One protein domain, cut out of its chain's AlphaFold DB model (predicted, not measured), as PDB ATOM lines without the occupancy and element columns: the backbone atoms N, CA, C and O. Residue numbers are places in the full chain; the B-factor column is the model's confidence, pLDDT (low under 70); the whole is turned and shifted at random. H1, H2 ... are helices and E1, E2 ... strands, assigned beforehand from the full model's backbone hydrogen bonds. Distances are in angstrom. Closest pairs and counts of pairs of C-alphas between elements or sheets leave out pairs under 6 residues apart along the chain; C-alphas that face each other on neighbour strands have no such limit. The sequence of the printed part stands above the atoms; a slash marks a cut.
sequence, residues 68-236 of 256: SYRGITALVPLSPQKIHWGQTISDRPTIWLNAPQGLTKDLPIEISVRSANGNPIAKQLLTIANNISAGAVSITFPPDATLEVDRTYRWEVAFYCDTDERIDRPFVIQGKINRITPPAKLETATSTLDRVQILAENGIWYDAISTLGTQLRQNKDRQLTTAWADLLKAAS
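What this domain is: This is residues 68 to 236 of the 256 residues of an uncharacterized protein of Chamaesiphon minutus (strain ATCC 27169 / PCC 6605) (UniProt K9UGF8). A twisted sheet of five strands makes one end of the domain, a bundle of three helices, H2, H3 and H4, makes the other, and the two-strand ribbon E2 and E5 sits in the middle between them. The sheet and the bundle join where the first residues of H3 meet the edge strand E1, and short H1 packs on H2. The printed part has 169 residues, with seven named strands followed by four named helices; the large sheet is mixed, in the order E1 E7 E6 E3 E4, and the class is mixed, helices and strands. The whole is compact, with a radius of gyration of the C-alphas of 16.3 A and spans of 55 by 38 by 30 A.

How they stand to each other: In the large sheet, E6, residues 152 to 159, and E7, residues 171 to 179, form an antiparallel hairpin, with N 153 and O 177 2.8 A apart. E3, residues 108 to 115, is antiparallel to E6, with N 114 and O 154 at 2.8 A. E3 forms a hairpin with edge strand E4, residues 120 to 127, with N 111 and O 124 at 2.9 A. At the other edge E1, residues 85 to 88, is parallel to E7, with N 88 and O 178 at 2.9 A. E2, residues 94 to 99, and E5, residues 135 to 140, are antiparallel, with N 97 and O 137 at 2.8 A. The closest C-alphas of E3 and E5, Ile 111 and Ile 139, are 7.8 A apart. H3, residues 205 to 218, only grazes the large sheet, with residues 205 to 208; its closest C-alphas to E2 are Ser 210 and Thr 94, 6.5 A apart. H2, residues 192 to 201, H3 and H4, residues 222 to 234, form an up-and-down bundle, each running against the one before. H2 and H3 touch at Val 196 and Ala 208, their closest C-alphas, 4.9 A apart, at a shallow tilt of 19 degrees. H3 and H4 touch at Leu 212 and Trp 228, 6.2 A, at a shallow tilt of 25 degrees. H1, residues 184 to 188, touches H2 at Leu 186 and Arg 195, 6.3 A. Every O i to N i+4 pair is within hydrogen-bond range in H2 and H4, against 9 of 10 in H3 and 0 of 1 in H1, where 2 of 2 O i to N i+3 pairs are.

Where its parts are: E1 begins at C-alpha 85, (-17.371, -4.378, -4.047). E7 is 26.0 A long, E3 23.6 A, E6 23.5 A and E4 21.2 A. H3 is 20.5 A long, and H4, 18.0 A, ends at C-alpha 234, (-19.001, -17.294, -11.619).

The domain as a whole: The C-alphas farthest apart, of Arg 166 and Thr 188, are 55.5 A apart. The printed part has no cut; E5 to E6 and E6 to E7 are long links. Residues 163 to 168 have pLDDT under 70.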
ATOM      1  N   SER A  68       3.310   0.758 -17.727       80.12
ATOM      2  CA  SER A  68       3.572  -0.676 -17.532       80.12
ATOM      3  C   SER A  68       2.576  -1.376 -16.596       80.12
ATOM      4  O   SER A  68       2.391  -2.586 -16.687       80.12
ATOM      5  N   TYR A  69       1.885  -0.620 -15.735       84.56
ATOM      6  CA  TYR A  69       0.996  -1.148 -14.696       84.56
ATOM      7  C   TYR A  69      -0.493  -0.867 -14.938       84.56
ATOM      8  O   TYR A  69      -1.338  -1.325 -14.173       84.56
ATOM      9  N   ARG A  70      -0.861  -0.193 -16.039       80.88
ATOM     10  CA  ARG A  70      -2.270   0.138 -16.357       80.88
ATOM     11  C   ARG A  70      -3.187  -1.075 -16.537       80.88
ATOM     12  O   ARG A  70      -4.403  -0.920 -16.533       80.88
ATOM     13  N   GLY A  71      -2.617  -2.263 -16.729       88.31
ATOM     14  CA  GLY A  71      -3.365  -3.515 -16.822       88.31
ATOM     15  C   GLY A  71      -3.728  -4.135 -15.472       88.31
ATOM     16  O   GLY A  71      -4.446  -5.135 -15.466       88.31
ATOM     17  N   ILE A  72      -3.230  -3.604 -14.347       93.12
ATOM     18  CA  ILE A  72      -3.551  -4.168 -13.037       93.12
ATOM     19  C   ILE A  72      -5.011  -3.851 -12.692       93.12
ATOM     20  O   ILE A  72      -5.457  -2.709 -12.792       93.12
ATOM     21  N   THR A  73      -5.760  -4.866 -12.269       95.56
ATOM     22  CA  THR A  73      -7.173  -4.733 -11.884       95.56
ATOM     23  C   THR A  73      -7.454  -5.427 -10.561       95.56
ATOM     24  O   THR A  73      -6.805  -6.413 -10.218       95.56
ATOM     25  N   ALA A  74      -8.469  -4.965  -9.835       97.00
ATOM     26  CA  ALA A  74      -8.957  -5.678  -8.665       97.00
ATOM     27  C   ALA A  74      -9.600  -7.010  -9.067       97.00
ATOM     28  O   ALA A  74     -10.455  -7.052  -9.954       97.00
ATOM     29  N   LEU A  75      -9.249  -8.092  -8.371       98.00
ATOM     30  CA  LEU A  75      -9.971  -9.364  -8.433       98.00
ATOM     31  C   LEU A  75     -11.183  -9.295  -7.504       98.00
ATOM     32  O   LEU A  75     -11.293 -10.045  -6.539       98.00
ATOM     33  N   VAL A  76     -12.061  -8.330  -7.769       97.69
ATOM     34  CA  VAL A  76     -13.262  -8.044  -6.981       97.69
ATOM     35  C   VAL A  76     -14.444  -7.859  -7.934       97.69
ATOM     36  O   VAL A  76     -14.297  -7.123  -8.919       97.69
ATOM     37  N   PRO A  77     -15.609  -8.480  -7.670       96.75
ATOM     38  CA  PRO A  77     -16.778  -8.367  -8.524       96.75
ATOM     39  C   PRO A  77     -17.234  -6.916  -8.635       96.75
ATOM     40  O   PRO A  77     -17.071  -6.105  -7.718       96.75
ATOM     41  N   LEU A  78     -17.828  -6.590  -9.778       93.62
ATOM     42  CA  LEU A  78     -18.478  -5.304  -9.969       93.62
ATOM     43  C   LEU A  78     -19.918  -5.394  -9.472       93.62
ATOM     44  O   LEU A  78     -20.692  -6.242  -9.912       93.62
ATOM     45  N   SER A  79     -20.285  -4.468  -8.595       92.00
ATOM     46  CA  SER A  79     -21.685  -4.181  -8.284       92.00
ATOM     47  C   SER A  79     -22.450  -3.709  -9.535       92.00
ATOM     48  O   SER A  79     -21.835  -3.265 -10.517       92.00
ATOM     49  N   PRO A  80     -23.798  -3.710  -9.510       88.50
ATOM     50  CA  PRO A  80     -24.608  -3.101 -10.564       88.50
ATOM     51  C   PRO A  80     -24.216  -1.646 -10.871       88.50
ATOM     52  O   PRO A  80     -24.233  -1.240 -12.031       88.50
ATOM     53  N   GLN A  81     -23.762  -0.889  -9.863       86.88
ATOM     54  CA  GLN A  81     -23.274   0.491  -9.992       86.88
ATOM     55  C   GLN A  81     -21.833   0.601 -10.535       86.88
ATOM     56  O   GLN A  81     -21.249   1.679 -10.499       86.88
ATOM     57  N   LYS A  82     -21.242  -0.496 -11.033       89.44
ATOM     58  CA  LYS A  82     -19.872  -0.560 -11.587       89.44
ATOM     59  C   LYS A  82     -18.766  -0.199 -10.589       89.44
ATOM     60  O   LYS A  82     -17.690   0.242 -10.977       89.44
ATOM     61  N   ILE A  83     -19.012  -0.449  -9.308       90.56
ATOM     62  CA  ILE A  83     -18.028  -0.296  -8.231       90.56
ATOM     63  C   ILE A  83     -17.510  -1.681  -7.847       90.56
ATOM     64  O   ILE A  83     -18.325  -2.580  -7.622       90.56
ATOM     65  N   HIS A  84     -16.187  -1.844  -7.738       94.56
ATOM     66  CA  HIS A  84     -15.580  -3.037  -7.140       94.56
ATOM     67  C   HIS A  84     -16.034  -3.155  -5.687       94.56
ATOM     68  O   HIS A  84     -15.718  -2.289  -4.867       94.56
ATOM     69  N   TRP A  85     -16.802  -4.195  -5.376       95.38
ATOM     70  CA  TRP A  85     -17.371  -4.378  -4.047       95.38
ATOM     71  C   TRP A  85     -17.544  -5.850  -3.676       95.38
ATOM     72  O   TRP A  85     -17.809  -6.693  -4.532       95.38
ATOM     73  N   GLY A  86     -17.438  -6.144  -2.380       96.19
ATOM     74  CA  GLY A  86     -17.748  -7.454  -1.818       96.19
ATOM     75  C   GLY A  86     -17.873  -7.435  -0.296       96.19
ATOM     76  O   GLY A  86     -17.576  -6.434   0.364       96.19
ATOM     77  N   GLN A  87     -18.306  -8.565   0.258       98.00
ATOM     78  CA  GLN A  87     -18.387  -8.780   1.700       98.00
ATOM     79  C   GLN A  87     -17.183  -9.566   2.220       98.00
ATOM     80  O   GLN A  87     -16.585 -10.366   1.491       98.00
ATOM     81  N   THR A  88     -16.855  -9.347   3.490       98.56
ATOM     82  CA  THR A  88     -15.853 -10.113   4.232       98.56
ATOM     83  C   THR A  88     -16.354 -10.469   5.627       98.56
ATOM     84  O   THR A  88     -17.231  -9.792   6.159       98.56
ATOM     85  N   ILE A  89     -15.789 -11.506   6.233       98.31
ATOM     86  CA  ILE A  89     -15.961 -11.809   7.663       98.31
ATOM     87  C   ILE A  89     -14.697 -11.489   8.477       98.31
ATOM     88  O   ILE A  89     -14.769 -11.316   9.699       98.31
ATOM     89  N   SER A  90     -13.551 -11.353   7.801       97.50
ATOM     90  CA  SER A  90     -12.282 -10.957   8.405       97.50
ATOM     91  C   SER A  90     -12.321  -9.515   8.916       97.50
ATOM     92  O   SER A  90     -12.894  -8.624   8.283       97.50
ATOM     93  N   ASP A  91     -11.688  -9.278  10.064       96.75
ATOM     94  CA  ASP A  91     -11.423  -7.932  10.578       96.75
ATOM     95  C   ASP A  91     -10.313  -7.223   9.784       96.75
ATOM     96  O   ASP A  91     -10.320  -6.001   9.680       96.75
ATOM     97  N   ARG A  92      -9.402  -7.993   9.182       95.69
ATOM     98  CA  ARG A  92      -8.287  -7.559   8.334       95.69
ATOM     99  C   ARG A  92      -8.252  -8.414   7.067       95.69
ATOM    100  O   ARG A  92      -7.577  -9.444   7.012       95.69
ATOM    101  N   PRO A  93      -9.043  -8.053   6.050       96.44
ATOM    102  CA  PRO A  93      -9.132  -8.824   4.819       96.44
ATOM    103  C   PRO A  93      -7.867  -8.694   3.959       96.44
ATOM    104  O   PRO A  93      -7.025  -7.815   4.145       96.44
ATOM    105  N   THR A  94      -7.757  -9.570   2.965       95.56
ATOM    106  CA  THR A  94      -6.719  -9.512   1.932       95.56
ATOM    107  C   THR A  94      -7.347  -9.104   0.603       95.56
ATOM    108  O   THR A  94      -8.366  -9.656   0.181       95.56
ATOM    109  N   ILE A  95      -6.733  -8.140  -0.078       96.44
ATOM    110  CA  ILE A  95      -7.129  -7.694  -1.415       96.44
ATOM    111  C   ILE A  95      -6.339  -8.493  -2.437       96.44
ATOM    112  O   ILE A  95      -5.123  -8.609  -2.338       96.44
ATOM    113  N   TRP A  96      -7.027  -9.001  -3.453       97.56
ATOM    114  CA  TRP A  96      -6.401  -9.684  -4.575       97.56
ATOM    115  C   TRP A  96      -6.453  -8.810  -5.823       97.56
ATOM    116  O   TRP A  96      -7.493  -8.235  -6.147       97.56
ATOM    117  N   LEU A  97      -5.331  -8.724  -6.530       97.38
ATOM    118  CA  LEU A  97      -5.172  -7.970  -7.767       97.38
ATOM    119  C   LEU A  97      -4.668  -8.897  -8.873       97.38
ATOM    120  O   LEU A  97      -3.867  -9.798  -8.636       97.38
ATOM    121  N   ASN A  98      -5.110  -8.660 -10.099       97.25
ATOM    122  CA  ASN A  98      -4.531  -9.266 -11.287       97.25
ATOM    123  C   ASN A  98      -3.432  -8.347 -11.808       97.25
ATOM    124  O   ASN A  98      -3.745  -7.232 -12.204       97.25
ATOM    125  N   ALA A  99      -2.188  -8.813 -11.858       95.88
ATOM    126  CA  ALA A  99      -1.051  -8.089 -12.415       95.88
ATOM    127  C   ALA A  99      -0.581  -8.766 -13.716       95.88
ATOM    128  O   ALA A  99       0.268  -9.659 -13.674       95.88
ATOM    129  N   PRO A 100      -1.122  -8.391 -14.892       94.81
ATOM    130  CA  PRO A 100      -0.854  -9.102 -16.145       94.81
ATOM    131  C   PRO A 100       0.577  -8.923 -16.667       94.81
ATOM    132  O   PRO A 100       1.027  -9.746 -17.452       94.81
ATOM    133  N   GLN A 101       1.285  -7.876 -16.235       92.81
ATOM    134  CA  GLN A 101       2.688  -7.621 -16.590       92.81
ATOM    135  C   GLN A 101       3.662  -7.985 -15.455       92.81
ATOM    136  O   GLN A 101       4.870  -7.848 -15.613       92.81
ATOM    137  N   GLY A 102       3.155  -8.474 -14.318       93.38
ATOM    138  CA  GLY A 102       3.957  -8.654 -13.108       93.38
ATOM    139  C   GLY A 102       4.222  -7.342 -12.362       93.38
ATOM    140  O   GLY A 102       3.625  -6.313 -12.678       93.38
ATOM    141  N   LEU A 103       5.088  -7.406 -11.350       92.94
ATOM    142  CA  LEU A 103       5.542  -6.273 -10.536       92.94
ATOM    143  C   LEU A 103       7.070  -6.284 -10.466       92.94
ATOM    144  O   LEU A 103       7.667  -7.351 -10.307       92.94
ATOM    145  N   THR A 104       7.707  -5.119 -10.576       91.75
ATOM    146  CA  THR A 104       9.165  -5.018 -10.446       91.75
ATOM    147  C   THR A 104       9.583  -4.896  -8.991       91.75
ATOM    148  O   THR A 104       8.850  -4.354  -8.163       91.75
ATOM    149  N   LYS A 105      10.799  -5.360  -8.701       90.81
ATOM    150  CA  LYS A 105      11.502  -5.069  -7.457       90.81
ATOM    151  C   LYS A 105      11.534  -3.555  -7.204       90.81
ATOM    152  O   LYS A 105      11.576  -2.772  -8.153       90.81
ATOM    153  N   ASP A 106      11.488  -3.178  -5.932       88.38
ATOM    154  CA  ASP A 106      11.581  -1.811  -5.422       88.38
ATOM    155  C   ASP A 106      10.400  -0.895  -5.798       88.38
ATOM    156  O   ASP A 106      10.397   0.280  -5.448       88.38
ATOM    157  N   LEU A 107       9.352  -1.431  -6.443       88.50
ATOM    158  CA  LEU A 107       8.118  -0.693  -6.719       88.50
ATOM    159  C   LEU A 107       7.415  -0.323  -5.397       88.50
ATOM    160  O   LEU A 107       7.000  -1.242  -4.678       88.50
ATOM    161  N   PRO A 108       7.224   0.974  -5.086       90.62
ATOM    162  CA  PRO A 108       6.480   1.396  -3.909       90.62
ATOM    163  C   PRO A 108       4.973   1.247  -4.133       90.62
ATOM    164  O   PRO A 108       4.425   1.617  -5.179       90.62
ATOM    165  N   ILE A 109       4.296   0.710  -3.122       91.38
ATOM    166  CA  ILE A 109       2.857   0.471  -3.092       91.38
ATOM    167  C   ILE A 109       2.304   0.993  -1.767       91.38
ATOM    168  O   ILE A 109       2.768   0.587  -0.708       91.38
ATOM    169  N   GLU A 110       1.279   1.839  -1.798       93.31
ATOM    170  CA  GLU A 110       0.526   2.220  -0.596       93.31
ATOM    171  C   GLU A 110      -0.832   1.514  -0.590       93.31
ATOM    172  O   GLU A 110      -1.570   1.565  -1.573       93.31
ATOM    173  N   ILE A 111      -1.177   0.868   0.524       95.00
ATOM    174  CA  ILE A 111      -2.545   0.438   0.822       95.00
ATOM    175  C   ILE A 111      -3.135   1.405   1.845       95.00
ATOM    176  O   ILE A 111      -2.605   1.551   2.946       95.00
ATOM    177  N   SER A 112      -4.246   2.052   1.502       95.94
ATOM    178  CA  SER A 112      -4.984   2.926   2.415       95.94
ATOM    179  C   SER A 112      -6.411   2.436   2.629       95.94
ATOM    180  O   SER A 112      -7.038   1.855   1.741       95.94
ATOM    181  N   VAL A 113      -6.921   2.652   3.841       97.12
ATOM    182  CA  VAL A 113      -8.272   2.281   4.262       97.12
ATOM    183  C   VAL A 113      -8.959   3.512   4.831       97.12
ATOM    184  O   VAL A 113      -8.410   4.237   5.664       97.12
ATOM    185  N   ARG A 114     -10.188   3.750   4.379       95.81
ATOM    186  CA  ARG A 114     -11.044   4.858   4.799       95.81
ATOM    187  C   ARG A 114     -12.413   4.333   5.207       95.81
ATOM    188  O   ARG A 114     -12.906   3.341   4.668       95.81
ATOM    189  N   SER A 115     -13.064   5.035   6.121       93.19
ATOM    190  CA  SER A 115     -14.478   4.805   6.436       93.19
ATOM    191  C   SER A 115     -15.386   5.116   5.233       93.19
ATOM    192  O   SER A 115     -14.967   5.768   4.271       93.19
ATOM    193  N   ALA A 116     -16.664   4.727   5.306       87.00
ATOM    194  CA  ALA A 116     -17.677   5.093   4.309       87.00
ATOM    195  C   ALA A 116     -17.747   6.609   4.021       87.00
ATOM    196  O   ALA A 116     -17.959   7.001   2.873       87.00
ATOM    197  N   ASN A 117     -17.501   7.445   5.037       86.25
ATOM    198  CA  ASN A 117     -17.548   8.909   4.944       86.25
ATOM    199  C   ASN A 117     -16.246   9.528   4.400       86.25
ATOM    200  O   ASN A 117     -16.163  10.738   4.225       86.25
ATOM    201  N   GLY A 118     -15.222   8.712   4.122       87.56
ATOM    202  CA  GLY A 118     -13.936   9.163   3.583       87.56
ATOM    203  C   GLY A 118     -12.872   9.491   4.633       87.56
ATOM    204  O   GLY A 118     -11.728   9.760   4.250       87.56
ATOM    205  N   ASN A 119     -13.202   9.411   5.929       92.38
ATOM    206  CA  ASN A 119     -12.224   9.612   7.003       92.38
ATOM    207  C   ASN A 119     -11.127   8.538   6.916       92.38
ATOM    208  O   ASN A 119     -11.480   7.357   6.795       92.38
ATOM    209  N   PRO A 120      -9.838   8.921   6.962       94.19
ATOM    210  CA  PRO A 120      -8.734   7.969   6.969       94.19
ATOM    211  C   PRO A 120      -8.786   7.098   8.229       94.19
ATOM    212  O   PRO A 120      -9.092   7.597   9.308       94.19
ATOM    213  N   ILE A 121      -8.510   5.804   8.071       95.56
ATOM    214  CA  ILE A 121      -8.413   4.836   9.174       95.56
ATOM    215  C   ILE A 121      -6.965   4.395   9.332       95.56
ATOM    216  O   ILE A 121      -6.395   4.532  10.404       95.56
ATOM    217  N   ALA A 122      -6.362   3.905   8.252       95.88
ATOM    218  CA  ALA A 122      -4.960   3.524   8.240       95.88
ATOM    219  C   ALA A 122      -4.400   3.624   6.825       95.88
ATOM    220  O   ALA A 122      -5.140   3.589   5.837       95.88
ATOM    221  N   LYS A 123      -3.078   3.702   6.738       94.81
ATOM    222  CA  LYS A 123      -2.331   3.558   5.497       94.81
ATOM    223  C   LYS A 123      -1.007   2.869   5.784       94.81
ATOM    224  O   LYS A 123      -0.457   3.044   6.865       94.81
ATOM    225  N   GLN A 124      -0.510   2.107   4.824       92.31
ATOM    226  CA  GLN A 124       0.766   1.415   4.922       92.31
ATOM    227  C   GLN A 124       1.476   1.506   3.577       92.31
ATOM    228  O   GLN A 124       0.904   1.123   2.556       92.31
ATOM    229  N   LEU A 125       2.722   1.977   3.598       91.56
ATOM    230  CA  LEU A 125       3.623   1.899   2.454       91.56
ATOM    231  C   LEU A 125       4.371   0.561   2.486       91.56
ATOM    232  O   LEU A 125       4.766   0.084   3.553       91.56
ATOM    233  N   LEU A 126       4.529  -0.039   1.314       88.00
ATOM    234  CA  LEU A 126       5.163  -1.325   1.061       88.00
ATOM    235  C   LEU A 126       6.082  -1.191  -0.149       88.00
ATOM    236  O   LEU A 126       5.793  -0.430  -1.072       88.00
ATOM    237  N   THR A 127       7.132  -1.998  -0.183       89.38
ATOM    238  CA  THR A 127       8.030  -2.087  -1.333       89.38
ATOM    239  C   THR A 127       8.100  -3.534  -1.797       89.38
ATOM    240  O   THR A 127       8.181  -4.456  -0.985       89.38
ATOM    241  N   ILE A 128       8.037  -3.760  -3.108       89.25
ATOM    242  CA  ILE A 128       8.142  -5.107  -3.669       89.25
ATOM    243  C   ILE A 128       9.576  -5.636  -3.513       89.25
ATOM    244  O   ILE A 128      10.500  -5.155  -4.163       89.25
ATOM    245  N   ALA A 129       9.753  -6.669  -2.686       88.50
ATOM    246  CA  ALA A 129      11.070  -7.220  -2.349       88.50
ATOM    247  C   ALA A 129      11.824  -7.847  -3.539       88.50
ATOM    248  O   ALA A 129      13.051  -7.804  -3.604       88.50
ATOM    249  N   ASN A 130      11.096  -8.447  -4.488       90.62
ATOM    250  CA  ASN A 130      11.647  -9.191  -5.625       90.62
ATOM    251  C   ASN A 130      10.769  -9.010  -6.866       90.62
ATOM    252  O   ASN A 130       9.578  -8.757  -6.738       90.62
ATOM    253  N   ASN A 131      11.316  -9.218  -8.067       92.94
ATOM    254  CA  ASN A 131      10.505  -9.236  -9.289       92.94
ATOM    255  C   ASN A 131       9.444 -10.349  -9.229       92.94
ATOM    256  O   ASN A 131       9.765 -11.514  -8.992       92.94
ATOM    257  N   ILE A 132       8.190 -10.001  -9.511       93.94
ATOM    258  CA  ILE A 132       7.045 -10.912  -9.496       93.94
ATOM    259  C   ILE A 132       6.528 -11.056 -10.918       93.94
ATOM    260  O   ILE A 132       6.130 -10.080 -11.546       93.94
ATOM    261  N   SER A 133       6.505 -12.282 -11.437       95.19
ATOM    262  CA  SER A 133       5.961 -12.557 -12.769       95.19
ATOM    263  C   SER A 133       4.452 -12.308 -12.842       95.19
ATOM    264  O   SER A 133       3.745 -12.361 -11.837       95.19
ATOM    265  N   ALA A 134       3.934 -12.143 -14.060       96.00
ATOM    266  CA  ALA A 134       2.509 -11.965 -14.324       96.00
ATOM    267  C   ALA A 134       1.614 -12.979 -13.587       96.00
ATOM    268  O   ALA A 134       1.862 -14.192 -13.623       96.00
ATOM    269  N   GLY A 135       0.559 -12.502 -12.927       96.25
ATOM    270  CA  GLY A 135      -0.337 -13.355 -12.149       96.25
ATOM    271  C   GLY A 135      -1.248 -12.612 -11.176       96.25
ATOM    272  O   GLY A 135      -1.314 -11.387 -11.170       96.25
ATOM    273  N   ALA A 136      -1.967 -13.380 -10.363       96.94
ATOM    274  CA  ALA A 136      -2.750 -12.879  -9.247       96.94
ATOM    275  C   ALA A 136      -1.847 -12.677  -8.026       96.94
ATOM    276  O   ALA A 136      -1.143 -13.600  -7.611       96.94
ATOM    277  N   VAL A 137      -1.884 -11.480  -7.454       96.19
ATOM    278  CA  VAL A 137      -1.105 -11.067  -6.282       96.19
ATOM    279  C   VAL A 137      -2.047 -10.618  -5.172       96.19
ATOM    280  O   VAL A 137      -3.175 -10.203  -5.440       96.19
ATOM    281  N   SER A 138      -1.592 -10.697  -3.928       94.94
ATOM    282  CA  SER A 138      -2.387 -10.339  -2.755       94.94
ATOM    283  C   SER A 138      -1.723  -9.228  -1.951       94.94
ATOM    284  O   SER A 138      -0.516  -9.293  -1.757       94.94
ATOM    285  N   ILE A 139      -2.500  -8.291  -1.416       93.94
ATOM    286  CA  ILE A 139      -2.058  -7.253  -0.479       93.94
ATOM    287  C   ILE A 139      -2.939  -7.348   0.764       93.94
ATOM    288  O   ILE A 139      -4.166  -7.274   0.673       93.94
ATOM    289  N   THR A 140      -2.330  -7.549   1.926       91.12
ATOM    290  CA  THR A 140      -3.058  -7.609   3.200       91.12
ATOM    291  C   THR A 140      -3.355  -6.199   3.700       91.12
ATOM    292  O   THR A 140      -2.577  -5.274   3.467       91.12
ATOM    293  N   PHE A 141      -4.493  -6.026   4.373       93.25
ATOM    294  CA  PHE A 141      -4.837  -4.762   5.020       93.25
ATOM    295  C   PHE A 141      -3.752  -4.306   6.019       93.25
ATOM    296  O   PHE A 141      -3.074  -5.158   6.604       93.25
ATOM    297  N   PRO A 142      -3.604  -2.984   6.249       93.25
ATOM    298  CA  PRO A 142      -2.731  -2.464   7.294       93.25
ATOM    299  C   PRO A 142      -3.045  -3.099   8.658       93.25
ATOM    300  O   PRO A 142      -4.224  -3.330   8.953       93.25
ATOM    301  N   PRO A 143      -2.039  -3.336   9.516       90.50
ATOM    302  CA  PRO A 143      -2.254  -3.927  10.841       90.50
ATOM    303  C   PRO A 143      -3.231  -3.107  11.700       90.50
ATOM    304  O   PRO A 143      -4.055  -3.686  12.416       90.50
ATOM    305  N   ASP A 144      -3.204  -1.781  11.535       90.88
ATOM    306  CA  ASP A 144      -4.040  -0.817  12.260       90.88
ATOM    307  C   ASP A 144      -5.450  -0.649  11.657       90.88
ATOM    308  O   ASP A 144      -6.306   0.026  12.228       90.88
ATOM    309  N   ALA A 145      -5.740  -1.278  10.510       93.31
ATOM    310  CA  ALA A 145      -7.049  -1.226   9.859       93.31
ATOM    311  C   ALA A 145      -7.949  -2.388  10.300       93.31
ATOM    312  O   ALA A 145      -8.160  -3.340   9.547       93.31
ATOM    313  N   THR A 146      -8.513  -2.306  11.505       95.69
ATOM    314  CA  THR A 146      -9.503  -3.291  11.977       95.69
ATOM    315  C   THR A 146     -10.909  -2.882  11.540       95.69
ATOM    316  O   THR A 146     -11.410  -1.830  11.929       95.69
ATOM    317  N   LEU A 147     -11.563  -3.711  10.728       96.88
ATOM    318  CA  LEU A 147     -12.917  -3.459  10.247       96.88
ATOM    319  C   LEU A 147     -13.953  -3.894  11.281       96.88
ATOM    320  O   LEU A 147     -13.979  -5.048  11.690       96.88
ATOM    321  N   GLU A 148     -14.865  -3.009  11.661       97.00
ATOM    322  CA  GLU A 148     -16.058  -3.374  12.437       97.00
ATOM    323  C   GLU A 148     -17.106  -4.093  11.579       97.00
ATOM    324  O   GLU A 148     -17.257  -3.796  10.391       97.00
ATOM    325  N   VAL A 149     -17.844  -5.015  12.201       97.31
ATOM    326  CA  VAL A 149     -18.987  -5.713  11.595       97.31
ATOM    327  C   VAL A 149     -20.099  -4.717  11.245       97.31
ATOM    328  O   VAL A 149     -20.278  -3.707  11.919       97.31
ATOM    329  N   ASP A 150     -20.813  -4.996  10.155       94.00
ATOM    330  CA  ASP A 150     -21.911  -4.203   9.595       94.00
ATOM    331  C   ASP A 150     -21.516  -2.775   9.193       94.00
ATOM    332  O   ASP A 150     -22.355  -1.880   9.056       94.00
ATOM    333  N   ARG A 151     -20.218  -2.567   8.931       92.88
ATOM    334  CA  ARG A 151     -19.679  -1.310   8.412       92.88
ATOM    335  C   ARG A 151     -19.026  -1.468   7.048       92.88
ATOM    336  O   ARG A 151     -18.323  -2.438   6.753       92.88
ATOM    337  N   THR A 152     -19.219  -0.429   6.237       93.44
ATOM    338  CA  THR A 152     -18.618  -0.291   4.911       93.44
ATOM    339  C   THR A 152     -17.370   0.589   4.962       93.44
ATOM    340  O   THR A 152     -17.367   1.666   5.559       93.44
ATOM    341  N   TYR A 153     -16.338   0.155   4.249       95.38
ATOM    342  CA  TYR A 153     -15.049   0.822   4.125       95.38
ATOM    343  C   TYR A 153     -14.661   0.964   2.656       95.38
ATOM    344  O   TYR A 153     -15.190   0.273   1.779       95.38
ATOM    345  N   ARG A 154     -13.723   1.869   2.389       95.62
ATOM    346  CA  ARG A 154     -13.058   2.031   1.096       95.62
ATOM    347  C   ARG A 154     -11.602   1.651   1.271       95.62
ATOM    348  O   ARG A 154     -10.988   2.058   2.252       95.62
ATOM    349  N   TRP A 155     -11.071   0.896   0.328       97.00
ATOM    350  CA  TRP A 155      -9.647   0.614   0.250       97.00
ATOM    351  C   TRP A 155      -9.107   1.120  -1.082       97.00
ATOM    352  O   TRP A 155      -9.816   1.105  -2.094       97.00
ATOM    353  N   GLU A 156      -7.857   1.563  -1.070       96.12
ATOM    354  CA  GLU A 156      -7.131   2.041  -2.242       96.12
ATOM    355  C   GLU A 156      -5.731   1.430  -2.230       96.12
ATOM    356  O   GLU A 156      -5.055   1.456  -1.207       96.12
ATOM    357  N   VAL A 157      -5.310   0.877  -3.363       94.81
ATOM    358  CA  VAL A 157      -3.937   0.443  -3.615       94.81
ATOM    359  C   VAL A 157      -3.338   1.397  -4.638       94.81
ATOM    360  O   VAL A 157      -3.791   1.430  -5.785       94.81
ATOM    361  N   ALA A 158      -2.343   2.168  -4.221       92.69
ATOM    362  CA  ALA A 158      -1.623   3.131  -5.039       92.69
ATOM    363  C   ALA A 158      -0.247   2.572  -5.422       92.69
ATOM    364  O   ALA A 158       0.506   2.148  -4.554       92.69
ATOM    365  N   PHE A 159       0.077   2.575  -6.713       90.19
ATOM    366  CA  PHE A 159       1.383   2.187  -7.250       90.19
ATOM    367  C   PHE A 159       2.152   3.439  -7.674       90.19
ATOM    368  O   PHE A 159       1.687   4.179  -8.546       90.19
ATOM    369  N   TYR A 160       3.329   3.656  -7.092       88.12
ATOM    370  CA  TYR A 160       4.179   4.817  -7.363       88.12
ATOM    371  C   TYR A 160       5.206   4.463  -8.438       88.12
ATOM    372  O   TYR A 160       6.299   3.991  -8.149       88.12
ATOM    373  N   CYS A 161       4.821   4.610  -9.705       80.06
ATOM    374  CA  CYS A 161       5.653   4.161 -10.829       80.06
ATOM    375  C   CYS A 161       6.565   5.249 -11.404       80.06
ATOM    376  O   CYS A 161       7.362   4.950 -12.288       80.06
ATOM    377  N   ASP A 162       6.400   6.491 -10.957       72.06
ATOM    378  CA  ASP A 162       7.266   7.613 -11.295       72.06
ATOM    379  C   ASP A 162       7.908   8.095  -9.995       72.06
ATOM    380  O   ASP A 162       7.198   8.406  -9.038       72.06
ATOM    381  N   THR A 163       9.235   8.065  -9.934       60.88
ATOM    382  CA  THR A 163      10.002   8.519  -8.768       60.88
ATOM    383  C   THR A 163      10.563   9.923  -8.974       60.88
ATOM    384  O   THR A 163      11.332  10.383  -8.135       60.88
ATOM    385  N   ASP A 164      10.234  10.601 -10.082       59.59
ATOM    386  CA  ASP A 164      10.608  12.000 -10.269       59.59
ATOM    387  C   ASP A 164       9.778  12.867  -9.305       59.59
ATOM    388  O   ASP A 164       8.566  13.043  -9.453       59.59
ATOM    389  N   GLU A 165      10.451  13.379  -8.270       54.09
ATOM    390  CA  GLU A 165       9.899  14.028  -7.069       54.09
ATOM    391  C   GLU A 165       8.975  15.226  -7.353       54.09
ATOM    392  O   GLU A 165       8.312  15.747  -6.455       54.09
ATOM    393  N   ARG A 166       8.924  15.700  -8.601       54.44
ATOM    394  CA  ARG A 166       8.215  16.925  -8.977       54.44
ATOM    395  C   ARG A 166       6.707  16.744  -9.107       54.44
ATOM    396  O   ARG A 166       5.991  17.729  -8.925       54.44
ATOM    397  N   ILE A 167       6.203  15.545  -9.434       55.28
ATOM    398  CA  ILE A 167       4.755  15.308  -9.558       55.28
ATOM    399  C   ILE A 167       4.367  13.864  -9.186       55.28
ATOM    400  O   ILE A 167       4.358  12.973 -10.031       55.28
ATOM    401  N   ASP A 168       3.932  13.656  -7.941       65.06
ATOM    402  CA  ASP A 168       3.411  12.366  -7.470       65.06
ATOM    403  C   ASP A 168       2.029  12.052  -8.083       65.06
ATOM    404  O   ASP A 168       1.033  12.748  -7.850       65.06
ATOM    405  N   ARG A 169       1.978  11.030  -8.947       73.25
ATOM    406  CA  ARG A 169       0.791  10.638  -9.729       73.25
ATOM    407  C   ARG A 169       0.639   9.117  -9.730       73.25
ATOM    408  O   ARG A 169       0.842   8.484 -10.772       73.25
ATOM    409  N   PRO A 170       0.280   8.511  -8.586       84.88
ATOM    410  CA  PRO A 170       0.233   7.067  -8.486       84.88
ATOM    411  C   PRO A 170      -0.901   6.493  -9.338       84.88
ATOM    412  O   PRO A 170      -1.949   7.112  -9.548       84.88
ATOM    413  N   PHE A 171      -0.714   5.264  -9.811       88.50
ATOM    414  CA  PHE A 171      -1.806   4.485 -10.383       88.50
ATOM    415  C   PHE A 171      -2.617   3.856  -9.252       88.50
ATOM    416  O   PHE A 171      -2.085   3.063  -8.482       88.50
ATOM    417  N   VAL A 172      -3.898   4.217  -9.144       91.62
ATOM    418  CA  VAL A 172      -4.750   3.821  -8.014       91.62
ATOM    419  C   VAL A 172      -5.820   2.827  -8.449       91.62
ATOM    420  O   VAL A 172      -6.599   3.082  -9.370       91.62
ATOM    421  N   ILE A 173      -5.905   1.716  -7.723       94.06
ATOM    422  CA  ILE A 173      -7.006   0.754  -7.780       94.06
ATOM    423  C   ILE A 173      -7.791   0.877  -6.483       94.06
ATOM    424  O   ILE A 173      -7.204   0.888  -5.407       94.06
ATOM    425  N   GLN A 174      -9.116   0.929  -6.564       94.88
ATOM    426  CA  GLN A 174      -9.957   1.102  -5.384       94.88
ATOM    427  C   GLN A 174     -11.157   0.161  -5.385       94.88
ATOM    428  O   GLN A 174     -11.625  -0.289  -6.437       94.88
ATOM    429  N   GLY A 175     -11.706  -0.062  -4.198       94.69
ATOM    430  CA  GLY A 175     -12.968  -0.758  -4.020       94.69
ATOM    431  C   GLY A 175     -13.614  -0.461  -2.675       94.69
ATOM    432  O   GLY A 175     -13.070   0.242  -1.820       94.69
ATOM    433  N   LYS A 176     -14.821  -0.992  -2.506       95.44
ATOM    434  CA  LYS A 176     -15.582  -0.937  -1.262       95.44
ATOM    435  C   LYS A 176     -15.660  -2.328  -0.650       95.44
ATOM    436  O   LYS A 176     -15.741  -3.324  -1.361       95.44
ATOM    437  N   ILE A 177     -15.682  -2.396   0.669       96.44
ATOM    438  CA  ILE A 177     -15.775  -3.654   1.409       96.44
ATOM    439  C   ILE A 177     -16.747  -3.492   2.567       96.44
ATOM    440  O   ILE A 177     -16.775  -2.436   3.194       96.44
ATOM    441  N   ASN A 178     -17.555  -4.514   2.828       96.19
ATOM    442  CA  ASN A 178     -18.440  -4.553   3.989       96.19
ATOM    443  C   ASN A 178     -18.087  -5.761   4.850       96.19
ATOM    444  O   ASN A 178     -18.127  -6.887   4.346       96.19
ATOM    445  N   ARG A 179     -17.757  -5.547   6.125       97.00
ATOM    446  CA  ARG A 179     -17.599  -6.672   7.049       97.00
ATOM    447  C   ARG A 179     -18.972  -7.091   7.555       97.00
ATOM    448  O   ARG A 179     -19.775  -6.236   7.901       97.00
ATOM    449  N   ILE A 180     -19.238  -8.389   7.594       97.25
ATOM    450  CA  ILE A 180     -20.486  -8.959   8.104       97.25
ATOM    451  C   ILE A 180     -20.199  -9.999   9.185       97.25
ATOM    452  O   ILE A 180     -19.077 -10.495   9.307       97.25
ATOM    453  N   THR A 181     -21.231 -10.353   9.946       97.62
ATOM    454  CA  THR A 181     -21.162 -11.477  10.884       97.62
ATOM    455  C   THR A 181     -20.950 -12.793  10.117       97.62
ATOM    456  O   THR A 181     -21.640 -13.025   9.118       97.62
ATOM    457  N   PRO A 182     -20.025 -13.674  10.551       97.00
ATOM    458  CA  PRO A 182     -19.852 -14.986   9.939       97.00
ATOM    459  C   PRO A 182     -21.149 -15.812   9.957       97.00
ATOM    460  O   PRO A 182     -21.777 -15.935  11.010       97.00
ATOM    461  N   PRO A 183     -21.567 -16.419   8.831       96.00
ATOM    462  CA  PRO A 183     -22.725 -17.301   8.827       96.00
ATOM    463  C   PRO A 183     -22.414 -18.593   9.590       96.00
ATOM    464  O   PRO A 183     -21.400 -19.238   9.326       96.00
ATOM    465  N   ALA A 184     -23.337 -19.034  10.453       96.06
ATOM    466  CA  ALA A 184     -23.186 -20.248  11.271       96.06
ATOM    467  C   ALA A 184     -22.874 -21.517  10.451       96.06
ATOM    468  O   ALA A 184     -22.213 -22.431  10.931       96.06
ATOM    469  N   LYS A 185     -23.296 -21.559   9.178       94.75
ATOM    470  CA  LYS A 185     -22.996 -22.657   8.247       94.75
ATOM    471  C   LYS A 185     -21.488 -22.868   8.033       94.75
ATOM    472  O   LYS A 185     -21.095 -23.955   7.634       94.75
ATOM    473  N   LEU A 186     -20.633 -21.872   8.286       95.19
ATOM    474  CA  LEU A 186     -19.179 -22.048   8.166       95.19
ATOM    475  C   LEU A 186     -18.614 -23.087   9.135       95.19
ATOM    476  O   LEU A 186     -17.632 -23.736   8.783       95.19
ATOM    477  N   GLU A 187     -19.253 -23.284  10.288       94.62
ATOM    478  CA  GLU A 187     -18.852 -24.289  11.281       94.62
ATOM    479  C   GLU A 187     -19.061 -25.725  10.779       94.62
ATOM    480  O   GLU A 187     -18.466 -26.665  11.295       94.62
ATOM    481  N   THR A 188     -19.874 -25.917   9.735       93.94
ATOM    482  CA  THR A 188     -20.123 -27.240   9.143       93.94
ATOM    483  C   THR A 188     -19.146 -27.584   8.017       93.94
ATOM    484  O   THR A 188     -19.314 -28.612   7.361       93.94
ATOM    485  N   ALA A 189     -18.184 -26.712   7.703       95.56
ATOM    486  CA  ALA A 189     -17.241 -26.941   6.616       95.56
ATOM    487  C   ALA A 189     -16.230 -28.035   6.994       95.56
ATOM    488  O   ALA A 189     -15.467 -27.882   7.943       95.56
ATOM    489  N   THR A 190     -16.179 -29.121   6.221       95.25
ATOM    490  CA  THR A 190     -15.270 -30.256   6.471       95.25
ATOM    491  C   THR A 190     -14.013 -30.227   5.599       95.25
ATOM    492  O   THR A 190     -13.078 -30.993   5.827       95.25
ATOM    493  N   SER A 191     -13.961 -29.335   4.606       94.56
ATOM    494  CA  SER A 191     -12.806 -29.139   3.732       94.56
ATOM    495  C   SER A 191     -12.645 -27.678   3.305       94.56
ATOM    496  O   SER A 191     -13.576 -26.873   3.393       94.56
ATOM    497  N   THR A 192     -11.467 -27.333   2.773       94.38
ATOM    498  CA  THR A 192     -11.197 -26.019   2.163       94.38
ATOM    499  C   THR A 192     -12.220 -25.672   1.083       94.38
ATOM    500  O   THR A 192     -12.725 -24.552   1.046       94.38
ATOM    501  N   LEU A 193     -12.543 -26.626   0.209       95.62
ATOM    502  CA  LEU A 193     -13.480 -26.403  -0.890       95.62
ATOM    503  C   LEU A 193     -14.918 -26.221  -0.386       95.62
ATOM    504  O   LEU A 193     -15.626 -25.360  -0.905       95.62
ATOM    505  N   ASP A 194     -15.324 -26.941   0.664       95.81
ATOM    506  CA  ASP A 194     -16.635 -26.740   1.294       95.81
ATOM    507  C   ASP A 194     -16.730 -25.364   1.950       95.81
ATOM    508  O   ASP A 194     -17.724 -24.656   1.773       95.81
ATOM    509  N   ARG A 195     -15.667 -24.933   2.642       97.44
ATOM    510  CA  ARG A 195     -15.586 -23.586   3.216       97.44
ATOM    511  C   ARG A 195     -15.735 -22.520   2.130       97.44
ATOM    512  O   ARG A 195     -16.544 -21.610   2.283       97.44
ATOM    513  N   VAL A 196     -15.003 -22.647   1.022       97.81
ATOM    514  CA  VAL A 196     -15.092 -21.730  -0.128       97.81
ATOM    515  C   VAL A 196     -16.499 -21.719  -0.719       97.81
ATOM    516  O   VAL A 196     -17.033 -20.645  -0.986       97.81
ATOM    517  N   GLN A 197     -17.124 -22.887  -0.883       97.44
ATOM    518  CA  GLN A 197     -18.489 -22.998  -1.389       97.44
ATOM    519  C   GLN A 197     -19.492 -22.283  -0.473       97.44
ATOM    520  O   GLN A 197     -20.358 -21.559  -0.962       97.44
ATOM    521  N   ILE A 198     -19.363 -22.435   0.849       97.88
ATOM    522  CA  ILE A 198     -20.216 -21.746   1.829       97.88
ATOM    523  C   ILE A 198     -20.005 -20.231   1.761       97.88
ATOM    524  O   ILE A 198     -20.986 -19.491   1.707       97.88
ATOM    525  N   LEU A 199     -18.754 -19.760   1.724       98.50
ATOM    526  CA  LEU A 199     -18.440 -18.333   1.592       98.50
ATOM    527  C   LEU A 199     -19.043 -17.750   0.302       98.50
ATOM    528  O   LEU A 199     -19.714 -16.720   0.344       98.50
ATOM    529  N   ALA A 200     -18.877 -18.445  -0.827       98.12
ATOM    530  CA  ALA A 200     -19.381 -18.024  -2.131       98.12
ATOM    531  C   ALA A 200     -20.920 -17.997  -2.213       98.12
ATOM    532  O   ALA A 200     -21.490 -17.080  -2.805       98.12
ATOM    533  N   GLU A 201     -21.607 -18.964  -1.596       97.25
ATOM    534  CA  GLU A 201     -23.077 -18.992  -1.522       97.25
ATOM    535  C   GLU A 201     -23.664 -17.907  -0.612       97.25
ATOM    536  O   GLU A 201     -24.838 -17.573  -0.761       97.25
ATOM    537  N   ASN A 202     -22.869 -17.372   0.315       97.12
ATOM    538  CA  ASN A 202     -23.261 -16.282   1.211       97.12
ATOM    539  C   ASN A 202     -22.735 -14.914   0.746       97.12
ATOM    540  O   ASN A 202     -22.835 -13.944   1.489       97.12
ATOM    541  N   GLY A 203     -22.161 -14.814  -0.458       97.38
ATOM    542  CA  GLY A 203     -21.676 -13.543  -1.002       97.38
ATOM    543  C   GLY A 203     -20.382 -13.008  -0.371       97.38
ATOM    544  O   GLY A 203     -20.000 -11.860  -0.613       97.38
ATOM    545  N   ILE A 204     -19.666 -13.828   0.401       98.50
ATOM    546  CA  ILE A 204     -18.453 -13.439   1.134       98.50
ATOM    547  C   ILE A 204     -17.234 -13.585   0.215       98.50
ATOM    548  O   ILE A 204     -16.501 -14.574   0.250       98.50
ATOM    549  N   TRP A 205     -17.049 -12.595  -0.659       98.56
ATOM    550  CA  TRP A 205     -16.042 -12.626  -1.721       98.56
ATOM    551  C   TRP A 205     -14.603 -12.686  -1.201       98.56
ATOM    552  O   TRP A 205     -13.839 -13.563  -1.607       98.56
ATOM    553  N   TYR A 206     -14.224 -11.741  -0.334       98.38
ATOM    554  CA  TYR A 206     -12.823 -11.517   0.042       98.38
ATOM    555  C   TYR A 206     -12.215 -12.737   0.736       98.38
ATOM    556  O   TYR A 206     -11.079 -13.120   0.450       98.38
ATOM    557  N   ASP A 207     -12.992 -13.394   1.592       98.56
ATOM    558  CA  ASP A 207     -12.575 -14.606   2.288       98.56
ATOM    559  C   ASP A 207     -12.558 -15.823   1.355       98.56
ATOM    560  O   ASP A 207     -11.653 -16.650   1.460       98.56
ATOM    561  N   ALA A 208     -13.505 -15.935   0.411       98.38
ATOM    562  CA  ALA A 208     -13.547 -17.047  -0.543       98.38
ATOM    563  C   ALA A 208     -12.304 -17.057  -1.447       98.38
ATOM    564  O   ALA A 208     -11.599 -18.069  -1.527       98.38
ATOM    565  N   ILE A 209     -11.998 -15.915  -2.076       98.19
ATOM    566  CA  ILE A 209     -10.824 -15.793  -2.948       98.19
ATOM    567  C   ILE A 209      -9.519 -15.940  -2.155       98.19
ATOM    568  O   ILE A 209      -8.602 -16.618  -2.610       98.19
ATOM    569  N   SER A 210      -9.450 -15.400  -0.934       97.88
ATOM    570  CA  SER A 210      -8.250 -15.508  -0.090       97.88
ATOM    571  C   SER A 210      -8.008 -16.915   0.441       97.88
ATOM    572  O   SER A 210      -6.850 -17.327   0.537       97.88
ATOM    573  N   THR A 211      -9.071 -17.666   0.735       97.50
ATOM    574  CA  THR A 211      -8.974 -19.078   1.129       97.50
ATOM    575  C   THR A 211      -8.341 -19.895   0.003       97.50
ATOM    576  O   THR A 211      -7.371 -20.612   0.240       97.50
ATOM    577  N   LEU A 212      -8.818 -19.737  -1.239       97.12
ATOM    578  CA  LEU A 212      -8.241 -20.425  -2.398       97.12
ATOM    579  C   LEU A 212      -6.818 -19.956  -2.707       97.12
ATOM    580  O   LEU A 212      -5.919 -20.777  -2.863       97.12
ATOM    581  N   GLY A 213      -6.599 -18.643  -2.781       96.19
ATOM    582  CA  GLY A 213      -5.307 -18.080  -3.157       96.19
ATOM    583  C   GLY A 213      -4.199 -18.410  -2.156       96.19
ATOM    584  O   GLY A 213      -3.083 -18.733  -2.549       96.19
ATOM    585  N   THR A 214      -4.496 -18.417  -0.855       94.62
ATOM    586  CA  THR A 214      -3.511 -18.813   0.165       94.62
ATOM    587  C   THR A 214      -3.143 -20.287   0.056       94.62
ATOM    588  O   THR A 214      -1.964 -20.622   0.120       94.62
ATOM    589  N   GLN A 215      -4.123 -21.154  -0.188       94.44
ATOM    590  CA  GLN A 215      -3.874 -22.582  -0.380       94.44
ATOM    591  C   GLN A 215      -3.098 -22.853  -1.675       94.44
ATOM    592  O   GLN A 215      -2.180 -23.664  -1.671       94.44
ATOM    593  N   LEU A 216      -3.377 -22.116  -2.755       94.50
ATOM    594  CA  LEU A 216      -2.658 -22.230  -4.030       94.50
ATOM    595  C   LEU A 216      -1.187 -21.802  -3.964       94.50
ATOM    596  O   LEU A 216      -0.379 -22.313  -4.740       94.50
ATOM    597  N   ARG A 217      -0.827 -20.895  -3.047       90.69
ATOM    598  CA  ARG A 217       0.580 -20.555  -2.767       90.69
ATOM    599  C   ARG A 217       1.340 -21.729  -2.150       90.69
ATOM    600  O   ARG A 217       2.495 -21.961  -2.480       90.69
ATOM    601  N   GLN A 218       0.674 -22.492  -1.288       88.44
ATOM    602  CA  GLN A 218       1.270 -23.616  -0.564       88.44
ATOM    603  C   GLN A 218       1.253 -24.912  -1.383       88.44
ATOM    604  O   GLN A 218       2.208 -25.684  -1.359       88.44
ATOM    605  N   ASN A 219       0.165 -25.155  -2.112       86.75
ATOM    606  CA  ASN A 219      -0.065 -26.372  -2.872       86.75
ATOM    607  C   ASN A 219      -0.760 -26.044  -4.199       86.75
ATOM    608  O   ASN A 219      -1.928 -25.654  -4.232       86.75
ATOM    609  N   LYS A 220      -0.059 -26.265  -5.315       84.88
ATOM    610  CA  LYS A 220      -0.576 -26.056  -6.679       84.88
ATOM    611  C   LYS A 220      -1.462 -27.218  -7.134       84.88
ATOM    612  O   LYS A 220      -1.267 -27.790  -8.206       84.88
ATOM    613  N   ASP A 221      -2.431 -27.572  -6.298       88.38
ATOM    614  CA  ASP A 221      -3.378 -28.641  -6.568       88.38
ATOM    615  C   ASP A 221      -4.326 -28.273  -7.724       88.38
ATOM    616  O   ASP A 221      -4.764 -27.122  -7.893       88.38
ATOM    617  N   ARG A 222      -4.665 -29.276  -8.541       91.69
ATOM    618  CA  ARG A 222      -5.523 -29.094  -9.716       91.69
ATOM    619  C   ARG A 222      -6.943 -28.682  -9.321       91.69
ATOM    620  O   ARG A 222      -7.510 -27.820  -9.988       91.69
ATOM    621  N   GLN A 223      -7.510 -29.256  -8.259       92.56
ATOM    622  CA  GLN A 223      -8.861 -28.926  -7.797       92.56
ATOM    623  C   GLN A 223      -8.930 -27.490  -7.278       92.56
ATOM    624  O   GLN A 223      -9.871 -26.778  -7.617       92.56
ATOM    625  N   LEU A 224      -7.919 -27.037  -6.530       94.00
ATOM    626  CA  LEU A 224      -7.838 -25.641  -6.079       94.00
ATOM    627  C   LEU A 224      -7.725 -24.666  -7.258       94.00
ATOM    628  O   LEU A 224      -8.382 -23.626  -7.263       94.00
ATOM    629  N   THR A 225      -6.943 -25.021  -8.280       94.50
ATOM    630  CA  THR A 225      -6.781 -24.192  -9.486       94.50
ATOM    631  C   THR A 225      -8.095 -24.094 -10.264       94.50
ATOM    632  O   THR A 225      -8.477 -23.013 -10.715       94.50
ATOM    633  N   THR A 226      -8.824 -25.208 -10.389       95.00
ATOM    634  CA  THR A 226     -10.165 -25.223 -10.987       95.00
ATOM    635  C   THR A 226     -11.154 -24.405 -10.162       95.00
ATOM    636  O   THR A 226     -11.862 -23.583 -10.732       95.00
ATOM    637  N   ALA A 227     -11.167 -24.554  -8.835       96.00
ATOM    638  CA  ALA A 227     -12.058 -23.799  -7.956       96.00
ATOM    639  C   ALA A 227     -11.796 -22.285  -8.014       96.00
ATOM    640  O   ALA A 227     -12.742 -21.501  -8.019       96.00
ATOM    641  N   TRP A 228     -10.528 -21.869  -8.114       97.25
ATOM    642  CA  TRP A 228     -10.138 -20.473  -8.336       97.25
ATOM    643  C   TRP A 228     -10.704 -19.930  -9.646       97.25
ATOM    644  O   TRP A 228     -11.385 -18.903  -9.649       97.25
ATOM    645  N   ALA A 229     -10.481 -20.647 -10.749       96.44
ATOM    646  CA  ALA A 229     -10.991 -20.258 -12.058       96.44
ATOM    647  C   ALA A 229     -12.530 -20.209 -12.089       96.44
ATOM    648  O   ALA A 229     -13.109 -19.265 -12.632       96.44
ATOM    649  N   ASP A 230     -13.193 -21.193 -11.475       96.44
ATOM    650  CA  ASP A 230     -14.651 -21.269 -11.385       96.44
ATOM    651  C   ASP A 230     -15.230 -20.118 -10.558       96.44
ATOM    652  O   ASP A 230     -16.204 -19.503 -10.990       96.44
ATOM    653  N   LEU A 231     -14.619 -19.773  -9.419       97.88
ATOM    654  CA  LEU A 231     -15.049 -18.647  -8.585       97.88
ATOM    655  C   LEU A 231     -14.943 -17.315  -9.344       97.88
ATOM    656  O   LEU A 231     -15.912 -16.551  -9.382       97.88
ATOM    657  N   LEU A 232     -13.798 -17.051  -9.988       97.88
ATOM    658  CA  LEU A 232     -13.600 -15.852 -10.811       97.88
ATOM    659  C   LEU A 232     -14.637 -15.774 -11.938       97.88
ATOM    660  O   LEU A 232     -15.291 -14.745 -12.121       97.88
ATOM    661  N   LYS A 233     -14.843 -16.886 -12.655       97.19
ATOM    662  CA  LYS A 233     -15.816 -16.982 -13.746       97.19
ATOM    663  C   LYS A 233     -17.247 -16.755 -13.262       97.19
ATOM    664  O   LYS A 233     -17.974 -15.980 -13.880       97.19
ATOM    665  N   ALA A 234     -17.652 -17.400 -12.169       96.75
ATOM    666  CA  ALA A 234     -19.001 -17.294 -11.619       96.75
ATOM    667  C   ALA A 234     -19.334 -15.862 -11.171       96.75
ATOM    668  O   ALA A 234     -20.477 -15.426 -11.295       96.75
ATOM    669  N   ALA A 235     -18.332 -15.103 -10.722       96.62
ATOM    670  CA  ALA A 235     -18.475 -13.694 -10.370       96.62
ATOM    671  C   ALA A 235     -18.185 -12.715 -11.526       96.62
ATOM    672  O   ALA A 235     -18.172 -11.503 -11.314       96.62
ATOM    673  N   SER A 236     -17.958 -13.215 -12.749       96.38
ATOM    674  CA  SER A 236     -17.575 -12.414 -13.925       96.38
ATOM    675  C   SER A 236     -16.326 -11.541 -13.711       96.38
ATOM    676  O   SER A 236     -16.177 -10.480 -14.324       96.38
TER     677      SER A 236